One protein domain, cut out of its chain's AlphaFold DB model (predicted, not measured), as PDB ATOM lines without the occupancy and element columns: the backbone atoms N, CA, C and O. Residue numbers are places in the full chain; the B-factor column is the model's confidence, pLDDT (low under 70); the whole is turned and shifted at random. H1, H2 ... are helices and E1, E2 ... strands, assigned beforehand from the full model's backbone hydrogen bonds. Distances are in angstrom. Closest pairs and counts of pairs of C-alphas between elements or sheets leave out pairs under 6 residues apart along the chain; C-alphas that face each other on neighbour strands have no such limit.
ATOM      1  N   LEU A  13     -18.127  30.724  -4.477       80.88
ATOM      2  CA  LEU A  13     -18.576  29.344  -4.383       80.88
ATOM      3  C   LEU A  13     -20.099  29.322  -4.456       80.88
ATOM      4  O   LEU A  13     -20.768  30.036  -3.710       80.88
ATOM      5  N   THR A  14     -20.650  28.494  -5.339       83.06
ATOM      6  CA  THR A  14     -22.095  28.248  -5.366       83.06
ATOM      7  C   THR A  14     -22.401  27.006  -4.538       83.06
ATOM      8  O   THR A  14     -21.854  25.947  -4.824       83.06
ATOM      9  N   LEU A  15     -23.248  27.158  -3.521       82.31
ATOM     10  CA  LEU A  15     -23.719  26.100  -2.636       82.31
ATOM     11  C   LEU A  15     -25.169  25.764  -2.963       82.31
ATOM     12  O   LEU A  15     -26.048  26.634  -2.916       82.31
ATOM     13  N   ASN A  16     -25.444  24.498  -3.228       83.75
ATOM     14  CA  ASN A  16     -26.810  24.007  -3.313       83.75
ATOM     15  C   ASN A  16     -27.474  23.961  -1.924       83.75
ATOM     16  O   ASN A  16     -26.843  24.200  -0.892       83.75
ATOM     17  N   ASP A  17     -28.779  23.688  -1.877       85.19
ATOM     18  CA  ASP A  17     -29.520  23.673  -0.609       85.19
ATOM     19  C   ASP A  17     -28.998  22.618   0.374       85.19
ATOM     20  O   ASP A  17     -28.941  22.883   1.574       85.19
ATOM     21  N   THR A  18     -28.578  21.457  -0.126       86.50
ATOM     22  CA  THR A  18     -28.012  20.380   0.692       86.50
ATOM     23  C   THR A  18     -26.657  20.783   1.269       86.50
ATOM     24  O   THR A  18     -26.458  20.672   2.477       86.50
ATOM     25  N   GLU A  19     -25.754  21.301   0.434       88.06
ATOM     26  CA  GLU A  19     -24.425  21.767   0.847       88.06
ATOM     27  C   GLU A  19     -24.546  22.911   1.859       88.06
ATOM     28  O   GLU A  19     -23.903  22.891   2.905       88.06
ATOM     29  N   ARG A  20     -25.433  23.884   1.609       88.62
ATOM     30  CA  ARG A  20     -25.641  25.016   2.522       88.62
ATOM     31  C   ARG A  20     -26.135  24.561   3.891       88.62
ATOM     32  O   ARG A  20     -25.619  25.024   4.907       88.62
ATOM     33  N   VAL A  21     -27.112  23.652   3.929       89.81
ATOM     34  CA  VAL A  21     -27.619  23.086   5.190       89.81
ATOM     35  C   VAL A  21     -26.520  22.305   5.912       89.81
ATOM     36  O   VAL A  21     -26.397  22.427   7.129       89.81
ATOM     37  N   ALA A  22     -25.703  21.540   5.184       91.00
ATOM     38  CA  ALA A  22     -24.596  20.787   5.764       91.00
ATOM     39  C   ALA A  22     -23.528  21.715   6.369       91.00
ATOM     40  O   ALA A  22     -23.185  21.551   7.537       91.00
ATOM     41  N   VAL A  23     -23.072  22.736   5.633       93.19
ATOM     42  CA  VAL A  23     -22.083  23.719   6.119       93.19
ATOM     43  C   VAL A  23     -22.607  24.464   7.347       93.19
ATOM     44  O   VAL A  23     -21.918  24.556   8.359       93.19
ATOM     45  N   THR A  24     -23.853  24.940   7.301       95.69
ATOM     46  CA  THR A  24     -24.491  25.648   8.426       95.69
ATOM     47  C   THR A  24     -24.577  24.758   9.668       95.69
ATOM     48  O   THR A  24     -24.320  25.207  10.786       95.69
ATOM     49  N   ARG A  25     -24.905  23.472   9.488       95.81
ATOM     50  CA  ARG A  25     -24.952  22.498  10.583       95.81
ATOM     51  C   ARG A  25     -23.577  22.296  11.219       95.81
ATOM     52  O   ARG A  25     -23.496  22.309  12.446       95.81
ATOM     53  N   GLU A  26     -22.523  22.119  10.424       96.44
ATOM     54  CA  GLU A  26     -21.175  21.914  10.972       96.44
ATOM     55  C   GLU A  26     -20.618  23.186  11.634       96.44
ATOM     56  O   GLU A  26     -20.013  23.090  12.700       96.44
ATOM     57  N   LEU A  27     -20.921  24.383  11.114       96.38
ATOM     58  CA  LEU A  27     -20.587  25.651  11.780       96.38
ATOM     59  C   LEU A  27     -21.247  25.764  13.162       96.38
ATOM     60  O   LEU A  27     -20.574  26.070  14.147       96.38
ATOM     61  N   ARG A  28     -22.546  25.452  13.272       97.44
ATOM     62  CA  ARG A  28     -23.254  25.440  14.566       97.44
ATOM     63  C   ARG A  28     -22.725  24.357  15.507       97.44
ATOM     64  O   ARG A  28     -22.643  24.561  16.718       97.44
ATOM     65  N   ARG A  29     -22.340  23.191  14.981       96.06
ATOM     66  CA  ARG A  29     -21.700  22.134  15.777       96.06
ATOM     67  C   ARG A  29     -20.361  22.613  16.343       96.06
ATOM     68  O   ARG A  29     -20.121  22.440  17.536       96.06
ATOM     69  N   TYR A  30     -19.532  23.244  15.516       95.81
ATOM     70  CA  TYR A  30     -18.237  23.775  15.930       95.81
ATOM     71  C   TYR A  30     -18.380  24.943  16.919       95.81
ATOM     72  O   TYR A  30     -17.667  24.978  17.917       95.81
ATOM     73  N   SER A  31     -19.367  25.826  16.724       96.88
ATOM     74  CA  SER A  31     -19.751  26.872  17.687       96.88
ATOM     75  C   SER A  31     -20.004  26.296  19.085       96.88
ATOM     76  O   SER A  31     -19.368  26.701  20.060       96.88
ATOM     77  N   ASN A  32     -20.863  25.274  19.180       97.31
ATOM     78  CA  ASN A  32     -21.175  24.619  20.453       97.31
ATOM     79  C   ASN A  32     -19.952  23.951  21.091       97.31
ATOM     80  O   ASN A  32     -19.765  24.052  22.301       97.31
ATOM     81  N   TYR A  33     -19.105  23.302  20.287       96.19
ATOM     82  CA  TYR A  33     -17.846  22.736  20.767       96.19
ATOM     83  C   TYR A  33     -16.938  23.816  21.370       96.19
ATOM     84  O   TYR A  33     -16.486  23.670  22.502       96.19
ATOM     85  N   ARG A  34     -16.727  24.940  20.671       96.25
ATOM     86  CA  ARG A  34     -15.870  26.029  21.166       96.25
ATOM     87  C   ARG A  34     -16.424  26.671  22.436       96.25
ATOM     88  O   ARG A  34     -15.632  26.974  23.319       96.25
ATOM     89  N   ARG A  35     -17.747  26.825  22.575       97.25
ATOM     90  CA  ARG A  35     -18.349  27.274  23.846       97.25
ATOM     91  C   ARG A  35     -18.058  26.304  24.986       97.25
ATOM     92  O   ARG A  35     -17.626  26.752  26.037       97.25
ATOM     93  N   GLY A  36     -18.208  24.999  24.749       96.06
ATOM     94  CA  GLY A  36     -17.886  23.972  25.742       96.06
ATOM     95  C   GLY A  36     -16.422  23.998  26.192       96.06
ATOM     96  O   GLY A  36     -16.156  23.868  27.380       96.06
ATOM     97  N   GLU A  37     -15.480  24.228  25.273       94.12
ATOM     98  CA  GLU A  37     -14.059  24.404  25.616       94.12
ATOM     99  C   GLU A  37     -13.826  25.660  26.472       94.12
ATOM    100  O   GLU A  37     -13.102  25.609  27.464       94.12
ATOM    101  N   GLY A  38     -14.469  26.783  26.128       93.19
ATOM    102  CA  GLY A  38     -14.397  28.016  26.916       93.19
ATOM    103  C   GLY A  38     -14.960  27.842  28.329       93.19
ATOM    104  O   GLY A  38     -14.300  28.208  29.300       93.19
ATOM    105  N   ASP A  39     -16.137  27.225  28.450       93.00
ATOM    106  CA  ASP A  39     -16.758  26.911  29.740       93.00
ATOM    107  C   ASP A  39     -15.882  25.945  30.553       93.00
ATOM    108  O   ASP A  39     -15.638  26.178  31.735       93.00
ATOM    109  N   GLY A  40     -15.325  24.910  29.914       90.62
ATOM    110  CA  GLY A  40     -14.437  23.939  30.558       90.62
ATOM    111  C   GLY A  40     -13.155  24.561  31.117       90.62
ATOM    112  O   GLY A  40     -12.715  24.183  32.204       90.62
ATOM    113  N   LEU A  41     -12.576  25.546  30.419       89.62
ATOM    114  CA  LEU A  41     -11.422  26.301  30.914       89.62
ATOM    115  C   LEU A  41     -11.762  27.088  32.184       89.62
ATOM    116  O   LEU A  41     -10.989  27.051  33.146       89.62
ATOM    117  N   LEU A  42     -12.909  27.773  32.195       86.62
ATOM    118  CA  LEU A  42     -13.359  28.543  33.355       86.62
ATOM    119  C   LEU A  42     -13.690  27.620  34.534       86.62
ATOM    120  O   LEU A  42     -13.187  27.839  35.635       86.62
ATOM    121  N   ASP A  43     -14.466  26.560  34.306       84.56
ATOM    122  CA  ASP A  43     -14.903  25.624  35.348       84.56
ATOM    123  C   ASP A  43     -13.726  24.908  36.022       84.56
ATOM    124  O   ASP A  43     -13.691  24.794  37.251       84.56
ATOM    125  N   ALA A  44     -12.721  24.488  35.245       79.44
ATOM    126  CA  ALA A  44     -11.523  23.831  35.771       79.44
ATOM    127  C   ALA A  44     -10.696  24.727  36.715       79.44
ATOM    128  O   ALA A  44      -9.946  24.209  37.537       79.44
ATOM    129  N   HIS A  45     -10.842  26.054  36.622       72.06
ATOM    130  CA  HIS A  45     -10.072  27.035  37.402       72.06
ATOM    131  C   HIS A  45     -10.929  27.781  38.444       72.06
ATOM    132  O   HIS A  45     -10.440  28.690  39.120       72.06
ATOM    133  N   LEU A  46     -12.208  27.405  38.589       64.81
ATOM    134  CA  LEU A  46     -13.140  27.949  39.587       64.81
ATOM    135  C   LEU A  46     -13.233  27.093  40.863       64.81
ATOM    136  O   LEU A  46     -13.711  27.592  41.886       64.81
ATOM    137  N   LEU A  47     -12.776  25.835  40.842       56.03
ATOM    138  CA  LEU A  47     -12.780  24.954  42.013       56.03
ATOM    139  C   LEU A  47     -11.377  24.871  42.641       56.03
ATOM    140  O   LEU A  47     -10.473  24.331  42.009       56.03
ATOM    141  N   ASP A  61      -5.546  35.915  34.149       86.19
ATOM    142  CA  ASP A  61      -5.866  36.710  32.955       86.19
ATOM    143  C   ASP A  61      -5.656  35.893  31.664       86.19
ATOM    144  O   ASP A  61      -6.491  35.946  30.765       86.19
ATOM    145  N   ASP A  62      -4.620  35.047  31.616       86.81
ATOM    146  CA  ASP A  62      -4.336  34.166  30.473       86.81
ATOM    147  C   ASP A  62      -5.459  33.138  30.226       86.81
ATOM    148  O   ASP A  62      -5.836  32.881  29.082       86.81
ATOM    149  N   VAL A  63      -6.026  32.550  31.289       87.25
ATOM    150  CA  VAL A  63      -7.148  31.597  31.177       87.25
ATOM    151  C   VAL A  63      -8.420  32.318  30.732       87.25
ATOM    152  O   VAL A  63      -9.173  31.789  29.911       87.25
ATOM    153  N   GLN A  64      -8.647  33.542  31.218       88.75
ATOM    154  CA  GLN A  64      -9.775  34.370  30.780       88.75
ATOM    155  C   GLN A  64      -9.651  34.753  29.305       88.75
ATOM    156  O   GLN A  64     -10.636  34.675  28.571       88.75
ATOM    157  N   GLU A  65      -8.456  35.134  28.858       92.62
ATOM    158  CA  GLU A  65      -8.193  35.473  27.461       92.62
ATOM    159  C   GLU A  65      -8.369  34.250  26.550       92.62
ATOM    160  O   GLU A  65      -9.018  34.343  25.503       92.62
ATOM    161  N   ALA A  66      -7.881  33.081  26.974       92.00
ATOM    162  CA  ALA A  66      -8.087  31.832  26.252       92.00
ATOM    163  C   ALA A  66      -9.583  31.495  26.117       92.00
ATOM    164  O   ALA A  66     -10.063  31.278  25.002       92.00
ATOM    165  N   ALA A  67     -10.345  31.524  27.216       92.62
ATOM    166  CA  ALA A  67     -11.788  31.283  27.185       92.62
ATOM    167  C   ALA A  67     -12.526  32.310  26.303       92.62
ATOM    168  O   ALA A  67     -13.364  31.939  25.480       92.62
ATOM    169  N   ALA A  68     -12.163  33.594  26.393       94.25
ATOM    170  CA  ALA A  68     -12.729  34.647  25.551       94.25
ATOM    171  C   ALA A  68     -12.467  34.407  24.054       94.25
ATOM    172  O   ALA A  68     -13.359  34.625  23.234       94.25
ATOM    173  N   SER A  69     -11.283  33.907  23.693       95.12
ATOM    174  CA  SER A  69     -10.955  33.516  22.315       95.12
ATOM    175  C   SER A  69     -11.854  32.380  21.809       95.12
ATOM    176  O   SER A  69     -12.369  32.434  20.688       95.12
ATOM    177  N   HIS A  70     -12.124  31.377  22.650       95.25
ATOM    178  CA  HIS A  70     -13.062  30.299  22.333       95.25
ATOM    179  C   HIS A  70     -14.490  30.814  22.099       95.25
ATOM    180  O   HIS A  70     -15.106  30.463  21.087       95.25
ATOM    181  N   PHE A  71     -14.994  31.694  22.969       95.31
ATOM    182  CA  PHE A  71     -16.319  32.298  22.805       95.31
ATOM    183  C   PHE A  71     -16.412  33.180  21.556       95.31
ATOM    184  O   PHE A  71     -17.383  33.076  20.809       95.31
ATOM    185  N   ALA A  72     -15.380  33.977  21.268       95.00
ATOM    186  CA  ALA A  72     -15.345  34.818  20.076       95.00
ATOM    187  C   ALA A  72     -15.422  33.991  18.782       95.00
ATOM    188  O   ALA A  72     -16.138  34.361  17.853       95.00
ATOM    189  N   LEU A  73     -14.720  32.856  18.719       94.06
ATOM    190  CA  LEU A  73     -14.794  31.945  17.573       94.06
ATOM    191  C   LEU A  73     -16.164  31.274  17.455       94.06
ATOM    192  O   LEU A  73     -16.665  31.112  16.341       94.06
ATOM    193  N   ALA A  74     -16.786  30.912  18.580       92.75
ATOM    194  CA  ALA A  74     -18.139  30.368  18.572       92.75
ATOM    195  C   ALA A  74     -19.154  31.372  18.011       92.75
ATOM    196  O   ALA A  74     -19.932  31.034  17.120       92.75
ATOM    197  N   ASP A  75     -19.092  32.622  18.470       94.50
ATOM    198  CA  ASP A  75     -19.982  33.688  18.008       94.50
ATOM    199  C   ASP A  75     -19.788  33.990  16.515       94.50
ATOM    200  O   ASP A  75     -20.764  34.211  15.799       94.50
ATOM    201  N   GLN A  76     -18.550  33.932  16.009       93.62
ATOM    202  CA  GLN A  76     -18.271  34.070  14.575       93.62
ATOM    203  C   GLN A  76     -18.868  32.920  13.750       93.62
ATOM    204  O   GLN A  76     -19.414  33.161  12.673       93.62
ATOM    205  N   CYS A  77     -18.796  31.681  14.248       93.62
ATOM    206  CA  CYS A  77     -19.392  30.526  13.574       93.62
ATOM    207  C   CYS A  77     -20.920  30.623  13.523       93.62
ATOM    208  O   CYS A  77     -21.508  30.381  12.469       93.62
ATOM    209  N   GLU A  78     -21.556  31.007  14.634       95.50
ATOM    210  CA  GLU A  78     -23.011  31.186  14.696       95.50
ATOM    211  C   GLU A  78     -23.469  32.320  13.770       95.50
ATOM    212  O   GLU A  78     -24.394  32.138  12.982       95.50
ATOM    213  N   ALA A  79     -22.769  33.459  13.785       93.25
ATOM    214  CA  ALA A  79     -23.085  34.584  12.912       93.25
ATOM    215  C   ALA A  79     -22.989  34.202  11.426       93.25
ATOM    216  O   ALA A  79     -23.882  34.529  10.647       93.25
ATOM    217  N   LEU A  80     -21.938  33.477  11.028       93.31
ATOM    218  CA  LEU A  80     -21.779  33.021   9.646       93.31
ATOM    219  C   LEU A  80     -22.864  32.008   9.245       93.31
ATOM    220  O   LEU A  80     -23.384  32.073   8.130       93.31
ATOM    221  N   ALA A  81     -23.227  31.097  10.151       92.31
ATOM    222  CA  ALA A  81     -24.317  30.147   9.948       92.31
ATOM    223  C   ALA A  81     -25.660  30.871   9.733       92.31
ATOM    224  O   ALA A  81     -26.384  30.575   8.780       92.31
ATOM    225  N   ASP A  82     -25.962  31.874  10.558       92.31
ATOM    226  CA  ASP A  82     -27.174  32.686  10.428       92.31
ATOM    227  C   ASP A  82     -27.194  33.500   9.126       92.31
ATOM    228  O   ASP A  82     -28.242  33.625   8.484       92.31
ATOM    229  N   GLU A  83     -26.047  34.022   8.677       90.25
ATOM    230  CA  GLU A  83     -25.956  34.700   7.382       90.25
ATOM    231  C   GLU A  83     -26.214  33.751   6.204       90.25
ATOM    232  O   GLU A  83     -26.919  34.138   5.268       90.25
ATOM    233  N   LEU A  84     -25.700  32.517   6.253       87.81
ATOM    234  CA  LEU A  84     -25.944  31.487   5.236       87.81
ATOM    235  C   LEU A  84     -27.408  31.035   5.193       87.81
ATOM    236  O   LEU A  84     -27.939  30.765   4.113       87.81
ATOM    237  N   ASP A  85     -28.085  30.981   6.337       87.81
ATOM    238  CA  ASP A  85     -29.516  30.678   6.391       87.81
ATOM    239  C   ASP A  85     -30.369  31.836   5.843       87.81
ATOM    240  O   ASP A  85     -31.352  31.608   5.129       87.81
ATOM    241  N   ALA A  86     -29.997  33.082   6.158       84.12
ATOM    242  CA  ALA A  86     -30.807  34.263   5.870       84.12
ATOM    243  C   ALA A  86     -30.591  34.858   4.471       84.12
ATOM    244  O   ALA A  86     -31.508  35.474   3.917       84.12
ATOM    245  N   ARG A  87     -29.383  34.742   3.908       76.88
ATOM    246  CA  ARG A  87     -28.992  35.462   2.690       76.88
ATOM    247  C   ARG A  87     -28.770  34.528   1.515       76.88
ATOM    248  O   ARG A  87     -28.340  33.389   1.626       76.88
ATOM    249  N   GLN A  88     -29.043  35.073   0.338       78.19
ATOM    250  CA  GLN A  88     -28.796  34.393  -0.927       78.19
ATOM    251  C   GLN A  88     -27.332  34.484  -1.368       78.19
ATOM    252  O   GLN A  88     -26.814  33.565  -1.996       78.19
ATOM    253  N   VAL A  89     -26.701  35.617  -1.064       77.38
ATOM    254  CA  VAL A  89     -25.288  35.884  -1.307       77.38
ATOM    255  C   VAL A  89     -24.700  36.353   0.010       77.38
ATOM    256  O   VAL A  89     -25.152  37.357   0.568       77.38
ATOM    257  N   VAL A  90     -23.714  35.619   0.506       80.06
ATOM    258  CA  VAL A  90     -22.991  35.945   1.732       80.06
ATOM    259  C   VAL A  90     -21.606  36.449   1.339       80.06
ATOM    260  O   VAL A  90     -20.836  35.678   0.758       80.06
ATOM    261  N   PRO A  91     -21.282  37.730   1.596       79.06
ATOM    262  CA  PRO A  91     -19.917  38.204   1.450       79.06
ATOM    263  C   PRO A  91     -19.058  37.528   2.520       79.06
ATOM    264  O   PRO A  91     -19.362  37.598   3.710       79.06
ATOM    265  N   VAL A  92     -17.986  36.869   2.100       80.56
ATOM    266  CA  VAL A  92     -17.075  36.174   3.007       80.56
ATOM    267  C   VAL A  92     -15.673  36.757   2.931       80.56
ATOM    268  O   VAL A  92     -15.206  37.187   1.880       80.56
ATOM    269  N   SER A  93     -15.012  36.808   4.084       82.38
ATOM    270  CA  SER A  93     -13.595  37.130   4.192       82.38
ATOM    271  C   SER A  93     -12.769  35.841   4.154       82.38
ATOM    272  O   SER A  93     -13.308  34.736   4.257       82.38
ATOM    273  N   ALA A  94     -11.445  35.971   4.066       78.12
ATOM    274  CA  ALA A  94     -10.554  34.825   4.235       78.12
ATOM    275  C   ALA A  94     -10.743  34.154   5.607       78.12
ATOM    276  O   ALA A  94     -10.805  32.933   5.676       78.12
ATOM    277  N   SER A  95     -10.950  34.937   6.668       82.12
ATOM    278  CA  SER A  95     -11.208  34.408   8.011       82.12
ATOM    279  C   SER A  95     -12.502  33.593   8.081       82.12
ATOM    280  O   SER A  95     -12.544  32.577   8.762       82.12
ATOM    281  N   HIS A  96     -13.548  33.963   7.331       88.38
ATOM    282  CA  HIS A  96     -14.755  33.130   7.232       88.38
ATOM    283  C   HIS A  96     -14.473  31.786   6.544       88.38
ATOM    284  O   HIS A  96     -15.022  30.765   6.951       88.38
ATOM    285  N   LEU A  97     -13.614  31.759   5.521       88.50
ATOM    286  CA  LEU A  97     -13.226  30.509   4.861       88.50
ATOM    287  C   LEU A  97     -12.305  29.649   5.725       88.50
ATOM    288  O   LEU A  97     -12.443  28.430   5.713       88.50
ATOM    289  N   GLU A  98     -11.419  30.259   6.510       87.62
ATOM    290  CA  GLU A  98     -10.631  29.553   7.525       87.62
ATOM    291  C   GLU A  98     -11.542  28.912   8.573       87.62
ATOM    292  O   GLU A  98     -11.377  27.733   8.879       87.62
ATOM    293  N   LEU A  99     -12.554  29.640   9.061       90.00
ATOM    294  CA  LEU A  99     -13.555  29.093   9.981       90.00
ATOM    295  C   LEU A  99     -14.297  27.902   9.371       90.00
ATOM    296  O   LEU A  99     -14.445  26.877  10.035       90.00
ATOM    297  N   ILE A 100     -14.719  28.004   8.107       91.94
ATOM    298  CA  ILE A 100     -15.339  26.881   7.393       91.94
ATOM    299  C   ILE A 100     -14.353  25.707   7.318       91.94
ATOM    300  O   ILE A 100     -14.684  24.631   7.803       91.94
ATOM    301  N   SER A 101     -13.133  25.902   6.811       90.81
ATOM    302  CA  SER A 101     -12.131  24.829   6.675       90.81
ATOM    303  C   SER A 101     -11.843  24.128   8.011       90.81
ATOM    304  O   SER A 101     -11.922  22.902   8.095       90.81
ATOM    305  N   VAL A 102     -11.593  24.891   9.082       91.69
ATOM    306  CA  VAL A 102     -11.342  24.338  10.422       91.69
ATOM    307  C   VAL A 102     -12.567  23.589  10.943       91.69
ATOM    308  O   VAL A 102     -12.427  22.453  11.385       91.69
ATOM    309  N   SER A 103     -13.767  24.171  10.844       92.75
ATOM    310  CA  SER A 103     -14.993  23.517  11.325       92.75
ATOM    311  C   SER A 103     -15.237  22.169  10.640       92.75
ATOM    312  O   SER A 103     -15.582  21.195  11.309       92.75
ATOM    313  N   LEU A 104     -14.996  22.085   9.327       93.12
ATOM    314  CA  LEU A 104     -15.188  20.863   8.553       93.12
ATOM    315  C   LEU A 104     -14.122  19.812   8.876       93.12
ATOM    316  O   LEU A 104     -14.466  18.649   9.066       93.12
ATOM    317  N   ARG A 105     -12.846  20.204   8.988       90.88
ATOM    318  CA  ARG A 105     -11.749  19.281   9.335       90.88
ATOM    319  C   ARG A 105     -11.884  18.717  10.746       90.88
ATOM    320  O   ARG A 105     -11.656  17.531  10.947       90.88
ATOM    321  N   GLU A 106     -12.296  19.541  11.704       91.50
ATOM    322  CA  GLU A 106     -12.565  19.106  13.081       91.50
ATOM    323  C   GLU A 106     -13.782  18.172  13.147       91.50
ATOM    324  O   GLU A 106     -13.787  17.179  13.874       91.50
ATOM    325  N   ALA A 107     -14.822  18.450  12.354       89.88
ATOM    326  CA  ALA A 107     -16.010  17.607  12.285       89.88
ATOM    327  C   ALA A 107     -15.758  16.257  11.593       89.88
ATOM    328  O   ALA A 107     -16.408  15.266  11.952       89.88
ATOM    329  N   HIS A 108     -14.850  16.242  10.614       90.19
ATOM    330  CA  HIS A 108     -14.605  15.148   9.676       90.19
ATOM    331  C   HIS A 108     -13.095  14.939   9.431       90.19
ATOM    332  O   HIS A 108     -12.610  15.193   8.326       90.19
ATOM    333  N   PRO A 109     -12.337  14.468  10.440       88.69
ATOM    334  CA  PRO A 109     -10.878  14.354  10.346       88.69
ATOM    335  C   PRO A 109     -10.408  13.253   9.386       88.69
ATOM    336  O   PRO A 109      -9.333  13.367   8.801       88.69
ATOM    337  N   ASP A 110     -11.206  12.194   9.225       89.44
ATOM    338  CA  ASP A 110     -10.823  11.010   8.450       89.44
ATOM    339  C   ASP A 110     -11.391  11.021   7.022       89.44
ATOM    340  O   ASP A 110     -10.700  10.662   6.070       89.44
ATOM    341  N   GLU A 111     -12.656  11.422   6.862       90.00
ATOM    342  CA  GLU A 111     -13.361  11.389   5.578       90.00
ATOM    343  C   GLU A 111     -14.397  12.515   5.486       90.00
ATOM    344  O   GLU A 111     -15.294  12.620   6.325       90.00
ATOM    345  N   MET A 112     -14.283  13.336   4.437       90.00
ATOM    346  CA  MET A 112     -15.195  14.448   4.173       90.00
ATOM    347  C   MET A 112     -16.469  13.949   3.472       90.00
ATOM    348  O   MET A 112     -16.363  13.363   2.390       90.00
ATOM    349  N   PRO A 113     -17.671  14.214   4.017       85.88
ATOM    350  CA  PRO A 113     -18.923  13.894   3.339       85.88
ATOM    351  C   PRO A 113     -19.029  14.587   1.971       85.88
ATOM    352  O   PRO A 113     -18.587  15.732   1.836       85.88
ATOM    353  N   PRO A 114     -19.656  13.948   0.967       80.06
ATOM    354  CA  PRO A 114     -19.733  14.490  -0.389       80.06
ATOM    355  C   PRO A 114     -20.468  15.836  -0.460       80.06
ATOM    356  O   PRO A 114     -20.155  16.662  -1.311       80.06
ATOM    357  N   GLU A 115     -21.409  16.095   0.452       84.62
ATOM    358  CA  GLU A 115     -22.127  17.372   0.560       84.62
ATOM    359  C   GLU A 115     -21.268  18.511   1.137       84.62
ATOM    360  O   GLU A 115     -21.702  19.660   1.164       84.62
ATOM    361  N   LEU A 116     -20.069  18.207   1.638       87.88
ATOM    362  CA  LEU A 116     -19.135  19.168   2.232       87.88
ATOM    363  C   LEU A 116     -17.831  19.283   1.433       87.88
ATOM    364  O   LEU A 116     -17.129  20.284   1.569       87.88
ATOM    365  N   SER A 117     -17.522  18.307   0.569       86.69
ATOM    366  CA  SER A 117     -16.280  18.258  -0.213       86.69
ATOM    367  C   SER A 117     -16.049  19.527  -1.029       86.69
ATOM    368  O   SER A 117     -14.976  20.112  -0.952       86.69
ATOM    369  N   HIS A 118     -17.068  20.013  -1.740       86.06
ATOM    370  CA  HIS A 118     -16.943  21.200  -2.588       86.06
ATOM    371  C   HIS A 118     -16.620  22.472  -1.783       86.06
ATOM    372  O   HIS A 118     -15.745  23.251  -2.165       86.06
ATOM    373  N   ALA A 119     -17.280  22.663  -0.636       85.62
ATOM    374  CA  ALA A 119     -17.014  23.792   0.253       85.62
ATOM    375  C   ALA A 119     -15.637  23.699   0.918       85.62
ATOM    376  O   ALA A 119     -14.931  24.705   1.006       85.62
ATOM    377  N   SER A 120     -15.240  22.492   1.329       85.50
ATOM    378  CA  SER A 120     -13.919  22.227   1.896       85.50
ATOM    379  C   SER A 120     -12.807  22.508   0.886       85.50
ATOM    380  O   SER A 120     -11.861  23.223   1.200       85.50
ATOM    381  N   GLU A 121     -12.927  21.994  -0.340       86.12
ATOM    382  CA  GLU A 121     -11.936  22.193  -1.403       86.12
ATOM    383  C   GLU A 121     -11.783  23.671  -1.765       86.12
ATOM    384  O   GLU A 121     -10.667  24.158  -1.942       86.12
ATOM    385  N   PHE A 122     -12.895  24.406  -1.840       84.31
ATOM    386  CA  PHE A 122     -12.865  25.839  -2.108       84.31
ATOM    387  C   PHE A 122     -12.175  26.622  -0.985       84.31
ATOM    388  O   PHE A 122     -11.309  27.456  -1.258       84.31
ATOM    389  N   ALA A 123     -12.529  26.350   0.275       85.62
ATOM    390  CA  ALA A 123     -11.914  27.007   1.425       85.62
ATOM    391  C   ALA A 123     -10.403  26.728   1.497       85.62
ATOM    392  O   ALA A 123      -9.618  27.653   1.711       85.62
ATOM    393  N   ASP A 124      -9.997  25.484   1.239       81.88
ATOM    394  CA  ASP A 124      -8.600  25.047   1.226       81.88
ATOM    395  C   ASP A 124      -7.804  25.671   0.075       81.88
ATOM    396  O   ASP A 124      -6.670  26.110   0.261       81.88
ATOM    397  N   LEU A 125      -8.402  25.767  -1.115       81.19
ATOM    398  CA  LEU A 125      -7.780  26.416  -2.266       81.19
ATOM    399  C   LEU A 125      -7.499  27.899  -1.991       81.19
ATOM    400  O   LEU A 125      -6.412  28.395  -2.300       81.19
ATOM    401  N   VAL A 126      -8.472  28.611  -1.418       75.19
ATOM    402  CA  VAL A 126      -8.349  30.047  -1.143       75.19
ATOM    403  C   VAL A 126      -7.351  30.307  -0.013       75.19
ATOM    404  O   VAL A 126      -6.491  31.176  -0.157       75.19
ATOM    405  N   THR A 127      -7.396  29.534   1.073       73.44
ATOM    406  CA  THR A 127      -6.424  29.649   2.176       73.44
ATOM    407  C   THR A 127      -5.001  29.313   1.723       73.44
ATOM    408  O   THR A 127      -4.094  30.119   1.922       73.44
ATOM    409  N   ALA A 128      -4.796  28.208   0.997       72.50
ATOM    410  CA  ALA A 128      -3.474  27.821   0.496       72.50
ATOM    411  C   ALA A 128      -2.879  28.838  -0.497       72.50
ATOM    412  O   ALA A 128      -1.663  29.038  -0.534       72.50
ATOM    413  N   SER A 129      -3.720  29.512  -1.291       65.38
ATOM    414  CA  SER A 129      -3.265  30.558  -2.218       65.38
ATOM    415  C   SER A 129      -2.689  31.792  -1.513       65.38
ATOM    416  O   SER A 129      -1.880  32.513  -2.097       65.38
ATOM    417  N   ARG A 130      -3.051  32.008  -0.244       64.56
ATOM    418  CA  ARG A 130      -2.613  33.151   0.563       64.56
ATOM    419  C   ARG A 130      -1.262  32.913   1.240       64.56
ATOM    420  O   ARG A 130      -0.466  33.845   1.332       64.56
ATOM    421  N   ASP A 131      -0.972  31.674   1.628       60.94
ATOM    422  CA  ASP A 131       0.300  31.295   2.265       60.94
ATOM    423  C   ASP A 131       1.479  31.202   1.271       60.94
ATOM    424  O   ASP A 131       2.642  31.128   1.670       60.94
ATOM    425  N   GLY A 132       1.203  31.224  -0.039       50.22
ATOM    426  CA  GLY A 132       2.172  30.930  -1.101       50.22
ATOM    427  C   GLY A 132       2.976  32.101  -1.689       50.22
ATOM    428  O   GLY A 132       3.741  31.866  -2.627       50.22
ATOM    429  N   GLN A 141      -9.884  40.306  -2.340       57.78
ATOM    430  CA  GLN A 141     -10.798  39.758  -3.323       57.78
ATOM    431  C   GLN A 141     -12.106  39.537  -2.575       57.78
ATOM    432  O   GLN A 141     -12.126  38.854  -1.553       57.78
ATOM    433  N   MET A 142     -13.183  40.183  -3.027       59.31
ATOM    434  CA  MET A 142     -14.491  39.939  -2.436       59.31
ATOM    435  C   MET A 142     -14.878  38.509  -2.781       59.31
ATOM    436  O   MET A 142     -15.050  38.179  -3.958       59.31
ATOM    437  N   LEU A 143     -14.975  37.676  -1.752       72.62
ATOM    438  CA  LEU A 143     -15.376  36.290  -1.875       72.62
ATOM    439  C   LEU A 143     -16.857  36.185  -1.541       72.62
ATOM    440  O   LEU A 143     -17.364  36.881  -0.660       72.62
ATOM    441  N   PHE A 144     -17.559  35.317  -2.256       74.19
ATOM    442  CA  PHE A 144     -18.999  35.167  -2.088       74.19
ATOM    443  C   PHE A 144     -19.392  33.701  -1.985       74.19
ATOM    444  O   PHE A 144     -18.995  32.889  -2.818       74.19
ATOM    445  N   LEU A 145     -20.232  33.380  -1.004       78.25
ATOM    446  CA  LEU A 145     -20.995  32.135  -0.990       78.25
ATOM    447  C   LEU A 145     -22.379  32.430  -1.574       78.25
ATOM    448  O   LEU A 145     -23.087  33.311  -1.086       78.25
ATOM    449  N   VAL A 146     -22.744  31.737  -2.647       77.19
ATOM    450  CA  VAL A 146     -23.959  31.987  -3.434       77.19
ATOM    451  C   VAL A 146     -24.857  30.762  -3.371       77.19
ATOM    452  O   VAL A 146     -24.404  29.654  -3.615       77.19
ATOM    453  N   ARG A 147     -26.146  30.933  -3.089       77.44
ATOM    454  CA  ARG A 147     -27.112  29.829  -3.149       77.44
ATOM    455  C   ARG A 147     -27.418  29.431  -4.600       77.44
ATOM    456  O   ARG A 147     -27.778  30.291  -5.405       77.44
ATOM    457  N   GLU A 148     -27.341  28.138  -4.922       66.00
ATOM    458  CA  GLU A 148     -27.697  27.605  -6.244       66.00
ATOM    459  C   GLU A 148     -29.191  27.832  -6.551       66.00
ATOM    460  O   GLU A 148     -30.050  27.650  -5.687       66.00
TER     461      GLU A 148
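This is residues 13 to 47, 61 to 132 and 141 to 148 of the 233 residues of an uncharacterized protein of Microbacterium lacticum (UniProt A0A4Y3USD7). Two long helices, H1 and H2, lie side by side, running opposite ways; toward the end where H1 begins, H3 crosses H1, H4 packs on H3, and a small three-stranded sheet caps that end. The printed part has 115 residues, in chain order E1 H1 H2 E2 H3 H4 E3, with the mixed sheet E1 E3 E2. It is mostly helix and compact, radius of gyration of the C-alphas 15.1 A, spanning 50 by 32 by 29 A.

E1, residues 13 to 15, is parallel to E3, residues 143 to 147; N 15 and O 146, 2.8 A, are within hydrogen-bond range. E2, residues 89 to 92, is antiparallel to E3; N 92 and O 143 are 2.8 A apart. The hub H1, residues 17 to 44, touches H2, residues 61 to 86, at a shallow tilt of 18 degrees, closest C-alphas Ser 31 and Ala 74, 4.0 A. With residues 23 to 30 alone H1 touches H3, residues 94 to 107, about perpendicular at 81 degrees, closest C-alphas Tyr 30 and Ser 103, 5.6 A. H3 touches H4, residues 114 to 131, at a steep tilt of 48 degrees, closest C-alphas Leu 97 and Ala 123, 5.1 A. H1, H2 and H4 are on one face of the sheet, as two layers. Every O i to N i+4 pair is within range in H1, H2 and H3, and 10 of 14 in H4.

E1 begins with C-alpha 13 at (-18.576, 29.344, -4.383). H1 measures 40.6 A, H2 36.9 A and H4 26.3 A. E3 ends with C-alpha 147 at (-27.112, 29.829, -3.149).

Residues 48 to 60 and 133 to 140 are not printed, with C-alpha gaps of 16.4 A and 15.8 A. pLDDT is under 70 at residues 46 to 47, 129 to 132, 141 to 142 and 148.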